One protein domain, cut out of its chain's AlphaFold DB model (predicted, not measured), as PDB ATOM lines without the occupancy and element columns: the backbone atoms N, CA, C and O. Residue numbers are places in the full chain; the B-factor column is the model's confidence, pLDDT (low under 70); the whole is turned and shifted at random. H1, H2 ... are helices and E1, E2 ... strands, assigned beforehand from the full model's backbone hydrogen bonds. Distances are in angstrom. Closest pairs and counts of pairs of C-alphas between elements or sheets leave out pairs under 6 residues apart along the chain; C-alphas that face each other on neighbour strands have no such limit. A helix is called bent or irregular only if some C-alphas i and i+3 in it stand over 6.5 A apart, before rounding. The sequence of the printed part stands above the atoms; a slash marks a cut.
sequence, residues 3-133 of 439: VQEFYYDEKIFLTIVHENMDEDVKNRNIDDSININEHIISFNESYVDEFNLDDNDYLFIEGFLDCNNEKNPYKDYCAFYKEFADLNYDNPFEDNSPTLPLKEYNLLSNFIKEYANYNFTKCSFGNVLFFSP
ATOM      1  N   VAL A   3     180.253 230.019 117.333       94.00
ATOM      2  CA  VAL A   3     179.714 228.674 117.160       94.00
ATOM      3  C   VAL A   3     180.210 228.157 115.826       94.00
ATOM      4  O   VAL A   3     180.081 228.830 114.807       94.00
ATOM      5  N   GLN A   4     180.813 226.981 115.866       95.25
ATOM      6  CA  GLN A   4     181.338 226.253 114.729       95.25
ATOM      7  C   GLN A   4     180.550 224.956 114.593       95.25
ATOM      8  O   GLN A   4     180.587 224.106 115.482       95.25
ATOM      9  N   GLU A   5     179.840 224.802 113.487       95.00
ATOM     10  CA  GLU A   5     179.016 223.632 113.203       95.00
ATOM     11  C   GLU A   5     179.573 222.890 111.997       95.00
ATOM     12  O   GLU A   5     179.859 223.481 110.949       95.00
ATOM     13  N   PHE A   6     179.710 221.577 112.144       93.12
ATOM     14  CA  PHE A   6     180.132 220.689 111.074       93.12
ATOM     15  C   PHE A   6     178.984 219.777 110.673       93.12
ATOM     16  O   PHE A   6     178.347 219.133 111.509       93.12
ATOM     17  N   TYR A   7     178.756 219.704 109.369       90.56
ATOM     18  CA  TYR A   7     177.632 219.015 108.764       90.56
ATOM     19  C   TYR A   7     178.114 217.890 107.856       90.56
ATOM     20  O   TYR A   7     179.122 218.027 107.163       90.56
ATOM     21  N   TYR A   8     177.355 216.803 107.830       86.06
ATOM     22  CA  TYR A   8     177.480 215.690 106.903       86.06
ATOM     23  C   TYR A   8     176.162 215.552 106.148       86.06
ATOM     24  O   TYR A   8     175.144 215.248 106.771       86.06
ATOM     25  N   ASP A   9     176.165 215.815 104.840       83.25
ATOM     26  CA  ASP A   9     174.954 215.833 104.004       83.25
ATOM     27  C   ASP A   9     173.784 216.567 104.687       83.25
ATOM     28  O   ASP A   9     172.687 216.032 104.847       83.25
ATOM     29  N   GLU A  10     174.047 217.800 105.135       83.19
ATOM     30  CA  GLU A  10     173.089 218.693 105.813       83.19
ATOM     31  C   GLU A  10     172.716 218.314 107.263       83.19
ATOM     32  O   GLU A  10     171.984 219.061 107.912       83.19
ATOM     33  N   LYS A  11     173.246 217.221 107.830       85.81
ATOM     34  CA  LYS A  11     173.069 216.879 109.254       85.81
ATOM     35  C   LYS A  11     174.261 217.328 110.095       85.81
ATOM     36  O   LYS A  11     175.385 216.917 109.816       85.81
ATOM     37  N   ILE A  12     174.022 218.119 111.143       87.44
ATOM     38  CA  ILE A  12     175.065 218.505 112.108       87.44
ATOM     39  C   ILE A  12     175.570 217.254 112.815       87.44
ATOM     40  O   ILE A  12     174.765 216.518 113.375       87.44
ATOM     41  N   PHE A  13     176.882 217.034 112.817       87.81
ATOM     42  CA  PHE A  13     177.507 215.915 113.527       87.81
ATOM     43  C   PHE A  13     178.530 216.351 114.581       87.81
ATOM     44  O   PHE A  13     179.032 215.500 115.309       87.81
ATOM     45  N   LEU A  14     178.879 217.635 114.645       91.62
ATOM     46  CA  LEU A  14     179.753 218.195 115.670       91.62
ATOM     47  C   LEU A  14     179.479 219.690 115.797       91.62
ATOM     48  O   LEU A  14     179.496 220.405 114.792       91.62
ATOM     49  N   THR A  15     179.331 220.153 117.035       94.62
ATOM     50  CA  THR A  15     179.238 221.580 117.346       94.62
ATOM     51  C   THR A  15     180.325 221.964 118.339       94.62
ATOM     52  O   THR A  15     180.487 221.331 119.381       94.62
ATOM     53  N   ILE A  16     181.072 223.020 118.027       95.94
ATOM     54  CA  ILE A  16     182.099 223.596 118.891       95.94
ATOM     55  C   ILE A  16     181.717 225.041 119.204       95.94
ATOM     56  O   ILE A  16     181.533 225.863 118.312       95.94
ATOM     57  N   VAL A  17     181.613 225.362 120.487       95.00
ATOM     58  CA  VAL A  17     181.261 226.683 120.996       95.00
ATOM     59  C   VAL A  17     182.467 227.278 121.708       95.00
ATOM     60  O   VAL A  17     182.987 226.720 122.673       95.00
ATOM     61  N   HIS A  18     182.898 228.446 121.249       93.69
ATOM     62  CA  HIS A  18     183.948 229.236 121.869       93.69
ATOM     63  C   HIS A  18     183.338 230.403 122.654       93.69
ATOM     64  O   HIS A  18     182.745 231.339 122.094       93.69
ATOM     65  N   GLU A  19     183.502 230.350 123.970       91.06
ATOM     66  CA  GLU A  19     183.059 231.378 124.910       91.06
ATOM     67  C   GLU A  19     184.163 232.415 125.158       91.06
ATOM     68  O   GLU A  19     185.334 232.167 124.886       91.06
ATOM     69  N   ASN A  20     183.799 233.593 125.677       83.25
ATOM     70  CA  ASN A  20     184.743 234.644 126.105       83.25
ATOM     71  C   ASN A  20     185.781 235.077 125.044       83.25
ATOM     72  O   ASN A  20     186.885 235.517 125.369       83.25
ATOM     73  N   MET A  21     185.415 234.967 123.766       80.88
ATOM     74  CA  MET A  21     186.226 235.434 122.640       80.88
ATOM     75  C   MET A  21     186.239 236.970 122.559       80.88
ATOM     76  O   MET A  21     185.323 237.635 123.047       80.88
ATOM     77  N   ASP A  22     187.274 237.527 121.927       76.75
ATOM     78  CA  ASP A  22     187.446 238.974 121.746       76.75
ATOM     79  C   ASP A  22     186.287 239.628 120.974       76.75
ATOM     80  O   ASP A  22     185.637 239.005 120.139       76.75
ATOM     81  N   GLU A  23     185.986 240.903 121.248       74.00
ATOM     82  CA  GLU A  23     184.813 241.575 120.658       74.00
ATOM     83  C   GLU A  23     184.882 241.750 119.133       74.00
ATOM     84  O   GLU A  23     183.854 241.949 118.480       74.00
ATOM     85  N   ASP A  24     186.077 241.689 118.558       75.12
ATOM     86  CA  ASP A  24     186.322 241.817 117.124       75.12
ATOM     87  C   ASP A  24     185.769 240.635 116.311       75.12
ATOM     88  O   ASP A  24     185.554 240.765 115.103       75.12
ATOM     89  N   VAL A  25     185.432 239.516 116.961       76.81
ATOM     90  CA  VAL A  25     184.842 238.337 116.307       76.81
ATOM     91  C   VAL A  25     183.335 238.449 116.042       76.81
ATOM     92  O   VAL A  25     182.790 237.609 115.331       76.81
ATOM     93  N   LYS A  26     182.647 239.490 116.540       76.75
ATOM     94  CA  LYS A  26     181.171 239.638 116.462       76.75
ATOM     95  C   LYS A  26     180.585 239.633 115.044       76.75
ATOM     96  O   LYS A  26     179.405 239.353 114.875       76.75
ATOM     97  N   ASN A  27     181.391 239.951 114.030       76.75
ATOM     98  CA  ASN A  27     180.963 239.975 112.627       76.75
ATOM     99  C   ASN A  27     181.510 238.796 111.805       76.75
ATOM    100  O   ASN A  27     181.406 238.822 110.578       76.75
ATOM    101  N   ARG A  28     182.150 237.804 112.440       78.12
ATOM    102  CA  ARG A  28     182.682 236.642 111.725       78.12
ATOM    103  C   ARG A  28     181.538 235.747 111.269       78.12
ATOM    104  O   ARG A  28     180.684 235.354 112.059       78.12
ATOM    105  N   ASN A  29     181.555 235.463 109.976       84.38
ATOM    106  CA  ASN A  29     180.750 234.437 109.351       84.38
ATOM    107  C   ASN A  29     181.630 233.767 108.291       84.38
ATOM    108  O   ASN A  29     182.141 234.457 107.402       84.38
ATOM    109  N   ILE A  30     181.884 232.472 108.451       88.75
ATOM    110  CA  ILE A  30     182.727 231.686 107.550       88.75
ATOM    111  C   ILE A  30     181.949 230.437 107.178       88.75
ATOM    112  O   ILE A  30     181.517 229.704 108.056       88.75
ATOM    113  N   ASP A  31     181.845 230.178 105.883       90.00
ATOM    114  CA  ASP A  31     181.254 228.960 105.350       90.00
ATOM    115  C   ASP A  31     182.254 228.307 104.398       90.00
ATOM    116  O   ASP A  31     182.822 228.985 103.534       90.00
ATOM    117  N   ASP A  32     182.458 227.000 104.533       92.81
ATOM    118  CA  ASP A  32     183.241 226.215 103.578       92.81
ATOM    119  C   ASP A  32     182.715 224.780 103.462       92.81
ATOM    120  O   ASP A  32     181.943 224.305 104.296       92.81
ATOM    121  N   SER A  33     183.113 224.072 102.407       91.38
ATOM    122  CA  SER A  33     182.736 222.676 102.214       91.38
ATOM    123  C   SER A  33     183.782 221.886 101.443       91.38
ATOM    124  O   SER A  33     184.454 222.395 100.545       91.38
ATOM    125  N   ILE A  34     183.863 220.596 101.752       89.19
ATOM    126  CA  ILE A  34     184.661 219.622 101.015       89.19
ATOM    127  C   ILE A  34     183.792 218.441 100.597       89.19
ATOM    128  O   ILE A  34     182.831 218.074 101.269       89.19
ATOM    129  N   ASN A  35     184.170 217.803  99.494       85.75
ATOM    130  CA  ASN A  35     183.566 216.542  99.078       85.75
ATOM    131  C   ASN A  35     184.421 215.383  99.589       85.75
ATOM    132  O   ASN A  35     185.619 215.316  99.295       85.75
ATOM    133  N   ILE A  36     183.800 214.448 100.304       77.50
ATOM    134  CA  ILE A  36     184.405 213.175 100.691       77.50
ATOM    135  C   ILE A  36     183.571 212.065 100.042       77.50
ATOM    136  O   ILE A  36     182.470 211.748 100.484       77.50
ATOM    137  N   ASN A  37     184.105 211.465  98.972       75.56
ATOM    138  CA  ASN A  37     183.388 210.531  98.093       75.56
ATOM    139  C   ASN A  37     182.121 211.162  97.475       75.56
ATOM    140  O   ASN A  37     182.249 212.125  96.721       75.56
ATOM    141  N   GLU A  38     180.934 210.608  97.747       78.44
ATOM    142  CA  GLU A  38     179.634 211.110  97.258       78.44
ATOM    143  C   GLU A  38     178.955 212.072  98.250       78.44
ATOM    144  O   GLU A  38     177.867 212.563  97.963       78.44
ATOM    145  N   HIS A  39     179.603 212.355  99.384       82.50
ATOM    146  CA  HIS A  39     179.041 213.133 100.486       82.50
ATOM    147  C   HIS A  39     179.694 214.508 100.609       82.50
ATOM    148  O   HIS A  39     180.890 214.677 100.336       82.50
ATOM    149  N   ILE A  40     178.910 215.478 101.069       87.62
ATOM    150  CA  ILE A  40     179.351 216.849 101.317       87.62
ATOM    151  C   ILE A  40     179.565 217.023 102.818       87.62
ATOM    152  O   ILE A  40     178.644 216.842 103.616       87.62
ATOM    153  N   ILE A  41     180.783 217.414 103.193       89.12
ATOM    154  CA  ILE A  41     181.070 217.940 104.526       89.12
ATOM    155  C   ILE A  41     181.058 219.454 104.430       89.12
ATOM    156  O   ILE A  41     181.798 220.007 103.615       89.12
ATOM    157  N   SER A  42     180.275 220.128 105.263       92.25
ATOM    158  CA  SER A  42     180.294 221.590 105.339       92.25
ATOM    159  C   SER A  42     180.583 222.085 106.745       92.25
ATOM    160  O   SER A  42     180.309 221.411 107.735       92.25
ATOM    161  N   PHE A  43     181.170 223.270 106.805       95.44
ATOM    162  CA  PHE A  43     181.510 224.012 108.006       95.44
ATOM    163  C   PHE A  43     180.792 225.357 107.965       95.44
ATOM    164  O   PHE A  43     180.814 226.020 106.928       95.44
ATOM    165  N   ASN A  44     180.201 225.748 109.092       94.75
ATOM    166  CA  ASN A  44     179.663 227.082 109.321       94.75
ATOM    167  C   ASN A  44     180.230 227.631 110.636       94.75
ATOM    168  O   ASN A  44     180.147 226.977 111.674       94.75
ATOM    169  N   GLU A  45     180.794 228.835 110.591       94.31
ATOM    170  CA  GLU A  45     181.153 229.634 111.758       94.31
ATOM    171  C   GLU A  45     180.220 230.831 111.848       94.31
ATOM    172  O   GLU A  45     180.137 231.625 110.912       94.31
ATOM    173  N   SER A  46     179.601 231.031 113.004       92.25
ATOM    174  CA  SER A  46     178.771 232.202 113.258       92.25
ATOM    175  C   SER A  46     178.970 232.751 114.665       92.25
ATOM    176  O   SER A  46     179.383 232.053 115.592       92.25
ATOM    177  N   TYR A  47     178.686 234.042 114.836       91.19
ATOM    178  CA  TYR A  47     178.573 234.645 116.157       91.19
ATOM    179  C   TYR A  47     177.124 234.581 116.646       91.19
ATOM    180  O   TYR A  47     176.212 235.033 115.952       91.19
ATOM    181  N   VAL A  48     176.930 234.101 117.872       88.81
ATOM    182  CA  VAL A  48     175.638 234.129 118.572       88.81
ATOM    183  C   VAL A  48     175.791 234.791 119.939       88.81
ATOM    184  O   VAL A  48     176.823 234.632 120.595       88.81
ATOM    185  N   ASP A  49     174.777 235.527 120.389       85.00
ATOM    186  CA  ASP A  49     174.783 236.118 121.734       85.00
ATOM    187  C   ASP A  49     174.641 235.033 122.814       85.00
ATOM    188  O   ASP A  49     175.380 235.029 123.797       85.00
ATOM    189  N   GLU A  50     173.747 234.073 122.579       85.38
ATOM    190  CA  GLU A  50     173.483 232.921 123.442       85.38
ATOM    191  C   GLU A  50     173.360 231.657 122.584       85.38
ATOM    192  O   GLU A  50     172.767 231.689 121.503       85.38
ATOM    193  N   PHE A  51     173.915 230.547 123.071       86.94
ATOM    194  CA  PHE A  51     173.771 229.231 122.455       86.94
ATOM    195  C   PHE A  51     172.854 228.365 123.322       86.94
ATOM    196  O   PHE A  51     173.116 228.179 124.511       86.94
ATOM    197  N   ASN A  52     171.785 227.840 122.725       85.06
ATOM    198  CA  ASN A  52     170.855 226.940 123.400       85.06
ATOM    199  C   ASN A  52     171.187 225.503 123.010       85.06
ATOM    200  O   ASN A  52     171.188 225.174 121.829       85.06
ATOM    201  N   LEU A  53     171.469 224.671 124.009       82.69
ATOM    202  CA  LEU A  53     171.607 223.232 123.821       82.69
ATOM    203  C   LEU A  53     170.213 222.617 123.634       82.69
ATOM    204  O   LEU A  53     169.281 223.005 124.341       82.69
ATOM    205  N   ASP A  54     170.083 221.661 122.721       75.81
ATOM    206  CA  ASP A  54     168.843 220.907 122.550       75.81
ATOM    207  C   ASP A  54     168.558 219.999 123.763       75.81
ATOM    208  O   ASP A  54     169.470 219.558 124.467       75.81
ATOM    209  N   ASP A  55     167.278 219.689 123.993       65.19
ATOM    210  CA  ASP A  55     166.805 218.814 125.076       65.19
ATOM    211  C   ASP A  55     167.072 217.320 124.765       65.19
ATOM    212  O   ASP A  55     166.138 216.531 124.597       65.19
ATOM    213  N   ASN A  56     168.344 216.917 124.677       68.31
ATOM    214  CA  ASN A  56     168.754 215.511 124.560       68.31
ATOM    215  C   ASN A  56     169.365 214.976 125.871       68.31
ATOM    216  O   ASN A  56     169.903 215.724 126.691       68.31
ATOM    217  N   ASP A  57     169.320 213.652 126.048       69.50
ATOM    218  CA  ASP A  57     169.958 212.945 127.168       69.50
ATOM    219  C   ASP A  57     171.482 212.849 126.952       69.50
ATOM    220  O   ASP A  57     172.021 211.809 126.573       69.50
ATOM    221  N   TYR A  58     172.188 213.954 127.195       77.44
ATOM    222  CA  TYR A  58     173.646 214.012 127.099       77.44
ATOM    223  C   TYR A  58     174.345 213.461 128.346       77.44
ATOM    224  O   TYR A  58     173.943 213.713 129.487       77.44
ATOM    225  N   LEU A  59     175.487 212.802 128.143       78.75
ATOM    226  CA  LEU A  59     176.489 212.647 129.192       78.75
ATOM    227  C   LEU A  59     177.268 213.959 129.327       78.75
ATOM    228  O   LEU A  59     177.876 214.428 128.370       78.75
ATOM    229  N   PHE A  60     177.276 214.533 130.529       83.38
ATOM    230  CA  PHE A  60     177.963 215.792 130.801       83.38
ATOM    231  C   PHE A  60     179.363 215.567 131.378       83.38
ATOM    232  O   PHE A  60     179.531 214.858 132.376       83.38
ATOM    233  N   ILE A  61     180.358 216.206 130.767       84.25
ATOM    234  CA  ILE A  61     181.752 216.215 131.209       84.25
ATOM    235  C   ILE A  61     182.198 217.672 131.331       84.25
ATOM    236  O   ILE A  61     182.031 218.448 130.397       84.25
ATOM    237  N   GLU A  62     182.809 218.043 132.454       88.94
ATOM    238  CA  GLU A  62     183.424 219.360 132.643       88.94
ATOM    239  C   GLU A  62     184.837 219.233 133.213       88.94
ATOM    240  O   GLU A  62     185.144 218.295 133.957       88.94
ATOM    241  N   GLY A  63     185.716 220.171 132.865       88.44
ATOM    242  CA  GLY A  63     187.075 220.167 133.386       88.44
ATOM    243  C   GLY A  63     187.972 221.281 132.863       88.44
ATOM    244  O   GLY A  63     187.544 222.212 132.184       88.44
ATOM    245  N   PHE A  64     189.250 221.157 133.211       90.50
ATOM    246  CA  PHE A  64     190.320 222.059 132.805       90.50
ATOM    247  C   PHE A  64     191.252 221.346 131.823       90.50
ATOM    248  O   PHE A  64     191.698 220.226 132.085       90.50
ATOM    249  N   LEU A  65     191.580 222.015 130.721       90.25
ATOM    250  CA  LEU A  65     192.547 221.554 129.734       90.25
ATOM    251  C   LEU A  65     193.778 222.464 129.771       90.25
ATOM    252  O   LEU A  65     193.675 223.672 129.551       90.25
ATOM    253  N   ASP A  66     194.955 221.889 130.028       88.56
ATOM    254  CA  ASP A  66     196.211 222.621 129.856       88.56
ATOM    255  C   ASP A  66     196.514 222.882 128.367       88.56
ATOM    256  O   ASP A  66     195.879 222.317 127.472       88.56
ATOM    257  N   CYS A  67     197.475 223.763 128.082       83.88
ATOM    258  CA  CYS A  67     197.827 224.159 126.712       83.88
ATOM    259  C   CYS A  67     198.384 223.012 125.844       83.88
ATOM    260  O   CYS A  67     198.419 223.133 124.624       83.88
ATOM    261  N   ASN A  68     198.839 221.912 126.455       81.69
ATOM    262  CA  ASN A  68     199.387 220.753 125.749       81.69
ATOM    263  C   ASN A  68     198.364 219.614 125.612       81.69
ATOM    264  O   ASN A  68     198.681 218.583 125.015       81.69
ATOM    265  N   ASN A  69     197.163 219.765 126.171       83.81
ATOM    266  CA  ASN A  69     196.120 218.758 126.086       83.81
ATOM    267  C   ASN A  69     195.610 218.632 124.641       83.81
ATOM    268  O   ASN A  69     195.264 219.626 124.008       83.81
ATOM    269  N   GLU A  70     195.509 217.404 124.128       82.19
ATOM    270  CA  GLU A  70     195.128 217.142 122.733       82.19
ATOM    271  C   GLU A  70     193.705 217.604 122.376       82.19
ATOM    272  O   GLU A  70     193.442 217.878 121.204       82.19
ATOM    273  N   LYS A  71     192.798 217.735 123.355       86.56
ATOM    274  CA  LYS A  71     191.453 218.296 123.140       86.56
ATOM    275  C   LYS A  71     191.432 219.814 123.060       86.56
ATOM    276  O   LYS A  71     190.446 220.366 122.587       86.56
ATOM    277  N   ASN A  72     192.456 220.490 123.575       89.62
ATOM    278  CA  ASN A  72     192.446 221.938 123.689       89.62
ATOM    279  C   ASN A  72     192.691 222.579 122.309       89.62
ATOM    280  O   ASN A  72     193.781 222.419 121.751       89.62
ATOM    281  N   PRO A  73     191.724 223.332 121.747       90.00
ATOM    282  CA  PRO A  73     191.908 223.995 120.460       90.00
ATOM    283  C   PRO A  73     192.857 225.200 120.552       90.00
ATOM    284  O   PRO A  73     193.291 225.720 119.523       90.00
ATOM    285  N   TYR A  74     193.227 225.658 121.751       89.50
ATOM    286  CA  TYR A  74     194.111 226.804 121.941       89.50
ATOM    287  C   TYR A  74     195.539 226.357 122.257       89.50
ATOM    288  O   TYR A  74     195.842 225.897 123.352       89.50
ATOM    289  N   LYS A  75     196.456 226.556 121.305       80.25
ATOM    290  CA  LYS A  75     197.868 226.145 121.459       80.25
ATOM    291  C   LYS A  75     198.602 226.878 122.576       80.25
ATOM    292  O   LYS A  75     199.475 226.310 123.221       80.25
ATOM    293  N   ASP A  76     198.264 228.145 122.778       83.31
ATOM    294  CA  ASP A  76     199.005 229.006 123.693       83.31
ATOM    295  C   ASP A  76     198.274 229.261 125.016       83.31
ATOM    296  O   ASP A  76     198.806 229.972 125.867       83.31
ATOM    297  N   TYR A  77     197.054 228.752 125.179       89.31
ATOM    298  CA  TYR A  77     196.196 229.063 126.319       89.31
ATOM    299  C   TYR A  77     195.626 227.786 126.918       89.31
ATOM    300  O   TYR A  77     195.324 226.833 126.205       89.31
ATOM    301  N   CYS A  78     195.461 227.774 128.236       91.75
ATOM    302  CA  CYS A  78     194.627 226.765 128.882       91.75
ATOM    303  C   CYS A  78     193.150 227.072 128.592       91.75
ATOM    304  O   CYS A  78     192.816 228.186 128.183       91.75
ATOM    305  N   ALA A  79     192.265 226.105 128.812       93.88
ATOM    306  CA  ALA A  79     190.836 226.302 128.606       93.88
ATOM    307  C   ALA A  79     189.999 225.597 129.664       93.88
ATOM    308  O   ALA A  79     190.305 224.472 130.068       93.88
ATOM    309  N   PHE A  80     188.894 226.232 130.043       93.38
ATOM    310  CA  PHE A  80     187.770 225.498 130.604       93.38
ATOM    311  C   PHE A  80     187.040 224.767 129.491       93.38
ATOM    312  O   PHE A  80     186.887 225.278 128.380       93.38
ATOM    313  N   TYR A  81     186.617 223.553 129.807       93.50
ATOM    314  CA  TYR A  81     186.021 222.629 128.869       93.50
ATOM    315  C   TYR A  81     184.719 222.085 129.423       93.50
ATOM    316  O   TYR A  81     184.666 221.658 130.580       93.50
ATOM    317  N   LYS A  82     183.692 222.057 128.577       93.44
ATOM    318  CA  LYS A  82     182.470 221.294 128.820       93.44
ATOM    319  C   LYS A  82     182.141 220.490 127.575       93.44
ATOM    320  O   LYS A  82     182.297 220.973 126.460       93.44
ATOM    321  N   GLU A  83     181.663 219.277 127.761       91.00
ATOM    322  CA  GLU A  83     181.257 218.381 126.690       91.00
ATOM    323  C   GLU A  83     179.920 217.757 127.041       91.00
ATOM    324  O   GLU A  83     179.735 217.191 128.120       91.00
ATOM    325  N   PHE A  84     178.996 217.887 126.100       90.44
ATOM    326  CA  PHE A  84     177.710 217.219 126.099       90.44
ATOM    327  C   PHE A  84     177.820 216.090 125.082       90.44
ATOM    328  O   PHE A  84     177.713 216.321 123.877       90.44
ATOM    329  N   ALA A  85     178.139 214.894 125.572       83.94
ATOM    330  CA  ALA A  85     178.356 213.719 124.745       83.94
ATOM    331  C   ALA A  85     177.029 213.006 124.474       83.94
ATOM    332  O   ALA A  85     176.350 212.576 125.414       83.94
ATOM    333  N   ASP A  86     176.651 212.897 123.202       79.00
ATOM    334  CA  ASP A  86     175.423 212.211 122.804       79.00
ATOM    335  C   ASP A  86     175.696 210.713 122.663       79.00
ATOM    336  O   ASP A  86     176.268 210.238 121.684       79.00
ATOM    337  N   LEU A  87     175.290 209.950 123.677       66.38
ATOM    338  CA  LEU A  87     175.498 208.502 123.706       66.38
ATOM    339  C   LEU A  87     174.601 207.744 122.717       66.38
ATOM    340  O   LEU A  87     174.854 206.568 122.462       66.38
ATOM    341  N   ASN A  88     173.552 208.393 122.206       64.81
ATOM    342  CA  ASN A  88     172.571 207.806 121.298       64.81
ATOM    343  C   ASN A  88     172.664 208.399 119.890       64.81
ATOM    344  O   ASN A  88     171.773 208.148 119.076       64.81
ATOM    345  N   TYR A  89     173.698 209.191 119.601       64.19
ATOM    346  CA  TYR A  89     173.854 209.771 118.281       64.19
ATOM    347  C   TYR A  89     174.093 208.659 117.266       64.19
ATOM    348  O   TYR A  89     175.145 208.013 117.267       64.19
ATOM    349  N   ASP A  90     173.110 208.448 116.389       60.53
ATOM    350  CA  ASP A  90     173.256 207.595 115.220       60.53
ATOM    351  C   ASP A  90     174.312 208.238 114.327       60.53
ATOM    352  O   ASP A  90     174.044 209.155 113.544       60.53
ATOM    353  N   ASN A  91     175.547 207.771 114.495       60.97
ATOM    354  CA  ASN A  91     176.667 208.161 113.673       60.97
ATOM    355  C   ASN A  91     176.221 208.040 112.203       60.97
ATOM    356  O   ASN A  91     175.895 206.935 111.766       60.97
ATOM    357  N   PRO A  92     176.186 209.132 111.415       54.78
ATOM    358  CA  PRO A  92     175.644 209.096 110.058       54.78
ATOM    359  C   PRO A  92     176.447 208.173 109.127       54.78
ATOM    360  O   PRO A  92     176.005 207.867 108.023       54.78
ATOM    361  N   PHE A  93     177.604 207.693 109.590       56.81
ATOM    362  CA  PHE A  93     178.453 206.705 108.939       56.81
ATOM    363  C   PHE A  93     178.172 205.244 109.358       56.81
ATOM    364  O   PHE A  93     178.849 204.340 108.868       56.81
ATOM    365  N   GLU A  94     177.229 204.983 110.271       52.25
ATOM    366  CA  GLU A  94     176.976 203.656 110.862       52.25
ATOM    367  C   GLU A  94     175.745 202.914 110.339       52.25
ATOM    368  O   GLU A  94     175.627 201.722 110.633       52.25
ATOM    369  N   ASP A  95     174.904 203.521 109.492       42.12
ATOM    370  CA  ASP A  95     173.825 202.806 108.799       42.12
ATOM    371  C   ASP A  95     174.427 201.750 107.840       42.12
ATOM    372  O   ASP A  95     174.639 201.977 106.648       42.12
ATOM    373  N   ASN A  96     174.690 200.561 108.400       33.56
ATOM    374  CA  ASN A  96     175.264 199.321 107.846       33.56
ATOM    375  C   ASN A  96     176.768 199.023 108.050       33.56
ATOM    376  O   ASN A  96     177.179 197.919 107.697       33.56
ATOM    377  N   SER A  97     177.557 199.885 108.707       30.84
ATOM    378  CA  SER A  97     179.007 199.716 108.983       30.84
ATOM    379  C   SER A  97     179.923 199.496 107.746       30.84
ATOM    380  O   SER A  97     179.570 198.773 106.815       30.84
ATOM    381  N   PRO A  98     181.183 199.971 107.755       43.00
ATOM    382  CA  PRO A  98     181.932 200.416 108.921       43.00
ATOM    383  C   PRO A  98     182.173 201.928 108.892       43.00
ATOM    384  O   PRO A  98     182.119 202.550 107.837       43.00
ATOM    385  N   THR A  99     182.494 202.482 110.064       54.50
ATOM    386  CA  THR A  99     183.355 203.664 110.254       54.50
ATOM    387  C   THR A  99     183.991 204.181 108.961       54.50
ATOM    388  O   THR A  99     184.701 203.397 108.319       54.50
ATOM    389  N   LEU A 100     183.795 205.473 108.639       57.06
ATOM    390  CA  LEU A 100     184.539 206.220 107.608       57.06
ATOM    391  C   LEU A 100     185.895 205.559 107.337       57.06
ATOM    392  O   LEU A 100     186.698 205.462 108.278       57.06
ATOM    393  N   PRO A 101     186.170 205.071 106.111       62.81
ATOM    394  CA  PRO A 101     187.449 204.440 105.860       62.81
ATOM    395  C   PRO A 101     188.573 205.424 106.218       62.81
ATOM    396  O   PRO A 101     188.409 206.642 106.171       62.81
ATOM    397  N   LEU A 102     189.711 204.899 106.683       62.41
ATOM    398  CA  LEU A 102     190.731 205.697 107.382       62.41
ATOM    399  C   LEU A 102     191.164 206.949 106.602       62.41
ATOM    400  O   LEU A 102     191.485 207.976 107.192       62.41
ATOM    401  N   LYS A 103     191.176 206.871 105.270       66.12
ATOM    402  CA  LYS A 103     191.536 207.990 104.400       66.12
ATOM    403  C   LYS A 103     190.498 209.113 104.472       66.12
ATOM    404  O   LYS A 103     190.874 210.272 104.572       66.12
ATOM    405  N   GLU A 104     189.223 208.773 104.429       71.12
ATOM    406  CA  GLU A 104     188.090 209.681 104.530       71.12
ATOM    407  C   GLU A 104     187.988 210.275 105.932       71.12
ATOM    408  O   GLU A 104     187.824 211.482 106.073       71.12
ATOM    409  N   TYR A 105     188.199 209.458 106.965       73.94
ATOM    410  CA  TYR A 105     188.301 209.958 108.331       73.94
ATOM    411  C   TYR A 105     189.457 210.957 108.473       73.94
ATOM    412  O   TYR A 105     189.294 212.004 109.088       73.94
ATOM    413  N   ASN A 106     190.626 210.674 107.884       72.38
ATOM    414  CA  ASN A 106     191.753 211.609 107.889       72.38
ATOM    415  C   ASN A 106     191.406 212.928 107.193       72.38
ATOM    416  O   ASN A 106     191.801 213.984 107.672       72.38
ATOM    417  N   LEU A 107     190.681 212.879 106.071       78.44
ATOM    418  CA  LEU A 107     190.224 214.084 105.378       78.44
ATOM    419  C   LEU A 107     189.267 214.897 106.255       78.44
ATOM    420  O   LEU A 107     189.468 216.099 106.401       78.44
ATOM    421  N   LEU A 108     188.300 214.235 106.894       83.00
ATOM    422  CA  LEU A 108     187.367 214.861 107.829       83.00
ATOM    423  C   LEU A 108     188.094 215.479 109.032       83.00
ATOM    424  O   LEU A 108     187.889 216.642 109.362       83.00
ATOM    425  N   SER A 109     188.980 214.712 109.666       82.81
ATOM    426  CA  SER A 109     189.753 215.147 110.830       82.81
ATOM    427  C   SER A 109     190.671 216.321 110.487       82.81
ATOM    428  O   SER A 109     190.754 217.274 111.258       82.81
ATOM    429  N   ASN A 110     191.305 216.304 109.310       83.56
ATOM    430  CA  ASN A 110     192.111 217.425 108.830       83.56
ATOM    431  C   ASN A 110     191.263 218.670 108.564       83.56
ATOM    432  O   ASN A 110     191.692 219.756 108.932       83.56
ATOM    433  N   PHE A 111     190.075 218.516 107.975       87.62
ATOM    434  CA  PHE A 111     189.149 219.623 107.729       87.62
ATOM    435  C   PHE A 111     188.693 220.276 109.041       87.62
ATOM    436  O   PHE A 111     188.798 221.487 109.204       87.62
ATOM    437  N   ILE A 112     188.294 219.476 110.033       88.88
ATOM    438  CA  ILE A 112     187.925 219.985 111.364       88.88
ATOM    439  C   ILE A 112     189.126 220.660 112.037       88.88
ATOM    440  O   ILE A 112     188.999 221.743 112.605       88.88
ATOM    441  N   LYS A 113     190.315 220.060 111.940       87.81
ATOM    442  CA  LYS A 113     191.543 220.621 112.509       87.81
ATOM    443  C   LYS A 113     191.974 221.923 111.834       87.81
ATOM    444  O   LYS A 113     192.550 222.777 112.499       87.81
ATOM    445  N   GLU A 114     191.713 222.090 110.544       89.50
ATOM    446  CA  GLU A 114     192.002 223.326 109.817       89.50
ATOM    447  C   GLU A 114     191.172 224.500 110.353       89.50
ATOM    448  O   GLU A 114     191.726 225.572 110.596       89.50
ATOM    449  N   TYR A 115     189.881 224.275 110.611       89.31
ATOM    450  CA  TYR A 115     188.943 225.329 111.010       89.31
ATOM    451  C   TYR A 115     188.835 225.552 112.522       89.31
ATOM    452  O   TYR A 115     188.780 226.693 112.981       89.31
ATOM    453  N   ALA A 116     188.845 224.477 113.309       88.69
ATOM    454  CA  ALA A 116     188.660 224.534 114.759       88.69
ATOM    455  C   ALA A 116     189.966 224.352 115.548       88.69
ATOM    456  O   ALA A 116     189.977 224.499 116.769       88.69
ATOM    457  N   ASN A 117     191.067 223.954 114.890       87.69
ATOM    458  CA  ASN A 117     192.284 223.443 115.545       87.69
ATOM    459  C   ASN A 117     191.992 222.341 116.590       87.69
ATOM    460  O   ASN A 117     192.789 222.095 117.494       87.69
ATOM    461  N   TYR A 118     190.858 221.657 116.436       88.31
ATOM    462  CA  TYR A 118     190.398 220.573 117.289       88.31
ATOM    463  C   TYR A 118     190.799 219.228 116.681       88.31
ATOM    464  O   TYR A 118     190.641 218.999 115.478       88.31
ATOM    465  N   ASN A 119     191.329 218.326 117.505       84.06
ATOM    466  CA  ASN A 119     191.645 216.976 117.057       84.06
ATOM    467  C   ASN A 119     190.380 216.113 117.141       84.06
ATOM    468  O   ASN A 119     189.984 215.659 118.207       84.06
ATOM    469  N   PHE A 120     189.732 215.901 116.001       81.44
ATOM    470  CA  PHE A 120     188.490 215.136 115.936       81.44
ATOM    471  C   PHE A 120     188.694 213.643 116.247       81.44
ATOM    472  O   PHE A 120     189.587 213.010 115.663       81.44
ATOM    473  N   THR A 121     187.836 213.066 117.099       75.81
ATOM    474  CA  THR A 121     187.781 211.619 117.384       75.81
ATOM    475  C   THR A 121     186.436 211.023 116.972       75.81
ATOM    476  O   THR A 121     185.441 211.728 116.835       75.81
ATOM    477  N   LYS A 122     186.361 209.693 116.833       68.94
ATOM    478  CA  LYS A 122     185.076 208.995 116.639       68.94
ATOM    479  C   LYS A 122     184.064 209.277 117.762       68.94
ATOM    480  O   LYS A 122     182.871 209.133 117.550       68.94
ATOM    481  N   CYS A 123     184.547 209.621 118.954       71.81
ATOM    482  CA  CYS A 123     183.710 209.889 120.113       71.81
ATOM    483  C   CYS A 123     183.092 211.290 120.057       71.81
ATOM    484  O   CYS A 123     182.164 211.557 120.803       71.81
ATOM    485  N   SER A 124     183.595 212.160 119.175       81.69
ATOM    486  CA  SER A 124     183.119 213.529 118.989       81.69
ATOM    487  C   SER A 124     181.820 213.616 118.170       81.69
ATOM    488  O   SER A 124     181.246 214.697 118.087       81.69
ATOM    489  N   PHE A 125     181.371 212.530 117.529       82.44
ATOM    490  CA  PHE A 125     180.131 212.526 116.745       82.44
ATOM    491  C   PHE A 125     178.911 212.785 117.635       82.44
ATOM    492  O   PHE A 125     178.722 212.104 118.634       82.44
ATOM    493  N   GLY A 126     178.087 213.760 117.251       83.19
ATOM    494  CA  GLY A 126     176.898 214.192 117.989       83.19
ATOM    495  C   GLY A 126     177.189 215.113 119.171       83.19
ATOM    496  O   GLY A 126     176.260 215.666 119.760       83.19
ATOM    497  N   ASN A 127     178.463 215.312 119.520       88.44
ATOM    498  CA  ASN A 127     178.814 216.065 120.713       88.44
ATOM    499  C   ASN A 127     178.715 217.571 120.480       88.44
ATOM    500  O   ASN A 127     179.039 218.094 119.408       88.44
ATOM    501  N   VAL A 128     178.374 218.267 121.562       93.25
ATOM    502  CA  VAL A 128     178.514 219.718 121.664       93.25
ATOM    503  C   VAL A 128     179.633 220.028 122.651       93.25
ATOM    504  O   VAL A 128     179.571 219.657 123.826       93.25
ATOM    505  N   LEU A 129     180.676 220.693 122.163       94.62
ATOM    506  CA  LEU A 129     181.890 221.001 122.913       94.62
ATOM    507  C   LEU A 129     181.953 222.496 123.198       94.62
ATOM    508  O   LEU A 129     181.893 223.299 122.276       94.62
ATOM    509  N   PHE A 130     182.131 222.876 124.456       95.25
ATOM    510  CA  PHE A 130     182.348 224.258 124.863       95.25
ATOM    511  C   PHE A 130     183.789 224.433 125.311       95.25
ATOM    512  O   PHE A 130     184.290 223.681 126.151       95.25
ATOM    513  N   PHE A 131     184.426 225.470 124.785       95.50
ATOM    514  CA  PHE A 131     185.756 225.888 125.177       95.50
ATOM    515  C   PHE A 131     185.737 227.358 125.582       95.50
ATOM    516  O   PHE A 131     185.309 228.223 124.816       95.50
ATOM    517  N   SER A 132     186.258 227.645 126.768       93.88
ATOM    518  CA  SER A 132     186.431 229.009 127.268       93.88
ATOM    519  C   SER A 132     187.934 229.220 127.509       93.88
ATOM    520  O   SER A 132     188.476 228.660 128.468       93.88
ATOM    521  N   PRO A 133     188.646 229.951 126.629       92.75
ATOM    522  CA  PRO A 133     190.083 230.145 126.757       92.75
ATOM    523  C   PRO A 133     190.386 230.980 127.997       92.75
ATOM    524  O   PRO A 133     189.683 231.942 128.296       92.75
TER     525      PRO A 133
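AT A GLANCE: This is residues 3 to 133 of the 439 residues of an uncharacterized protein of Methanobrevibacter smithii (UniProt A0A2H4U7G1). A twisted wall of seven strands has the long helix H2 packed over one face, along E4 and E1, in two layers, a sheet with a helix on one face; the short H1 sits at the end of E4. The printed part has 131 residues, ordered E1, E2, H1, E3, E4, E5, E6, H2, E7. The sheet runs E3, E4, E1, E2, E7, E6, E5 and is mixed; the class is mixed, helices and strands. The whole is compact, radius of gyration of the C-alphas 14.7 A, spanning 42 by 31 by 30 A.

IN THESE COORDINATES: The strands are E3, residues 29 to 36; E4, 39 to 47, 26.6 A long; E1, 3 to 8, beginning at C-alpha 3 (179.714, 228.674, 117.160); E2, 11 to 18; E7, 128 to 133, ending at C-alpha 133 (190.083, 230.145, 126.757); E6, 78 to 86, 24.9 A; and E5, 58 to 65. E2 bends by 53 degrees at residue 14. H2 is residues 102 to 116, 20.3 A. H1, residues 23 to 27, is irregular: C-alphas 24 and 27 are 7.2 A apart.

HOW THE PARTS SIT: E2 and E7 are parallel, with N 17 and O 129 at 2.7 A. The other neighbours are antiparallel, with N and O within hydrogen-bond range: E3 and E4, a hairpin, N 34 and O 41, 2.8 A; E4 and E1, N 5 and O 44, 2.8 A; E1 and E2, a hairpin, N 6 and O 14, 2.9 A; E7 and E6, N 130 and O 82, 2.8 A; E6 and E5, a hairpin, N 83 and O 61, 2.8 A. H2 is on the sheet at a height of 9.0 A, over E4 and E1, along the strands at 15 degrees to E1 on the local plane. The closest C-alphas of H2 and E3 are Glu 104 and Ile 36, 6.4 A. H1 only grazes the sheet with residues 25 to 27. Every O i to N i+4 pair of H2 is within hydrogen-bond range; H1 has 0 of 1, and 1 of 2 O i to N i+3.

THE WHOLE: The two farthest C-alphas, Glu 23 and Asn 96, are 45.2 A apart. The printed part has no cut. The links E5 to E6, E6 to H2 and H2 to E7 are long. Mean pLDDT of the printed part is 81.7; residues 55 to 57, 87 to 103 and 122 are under 70.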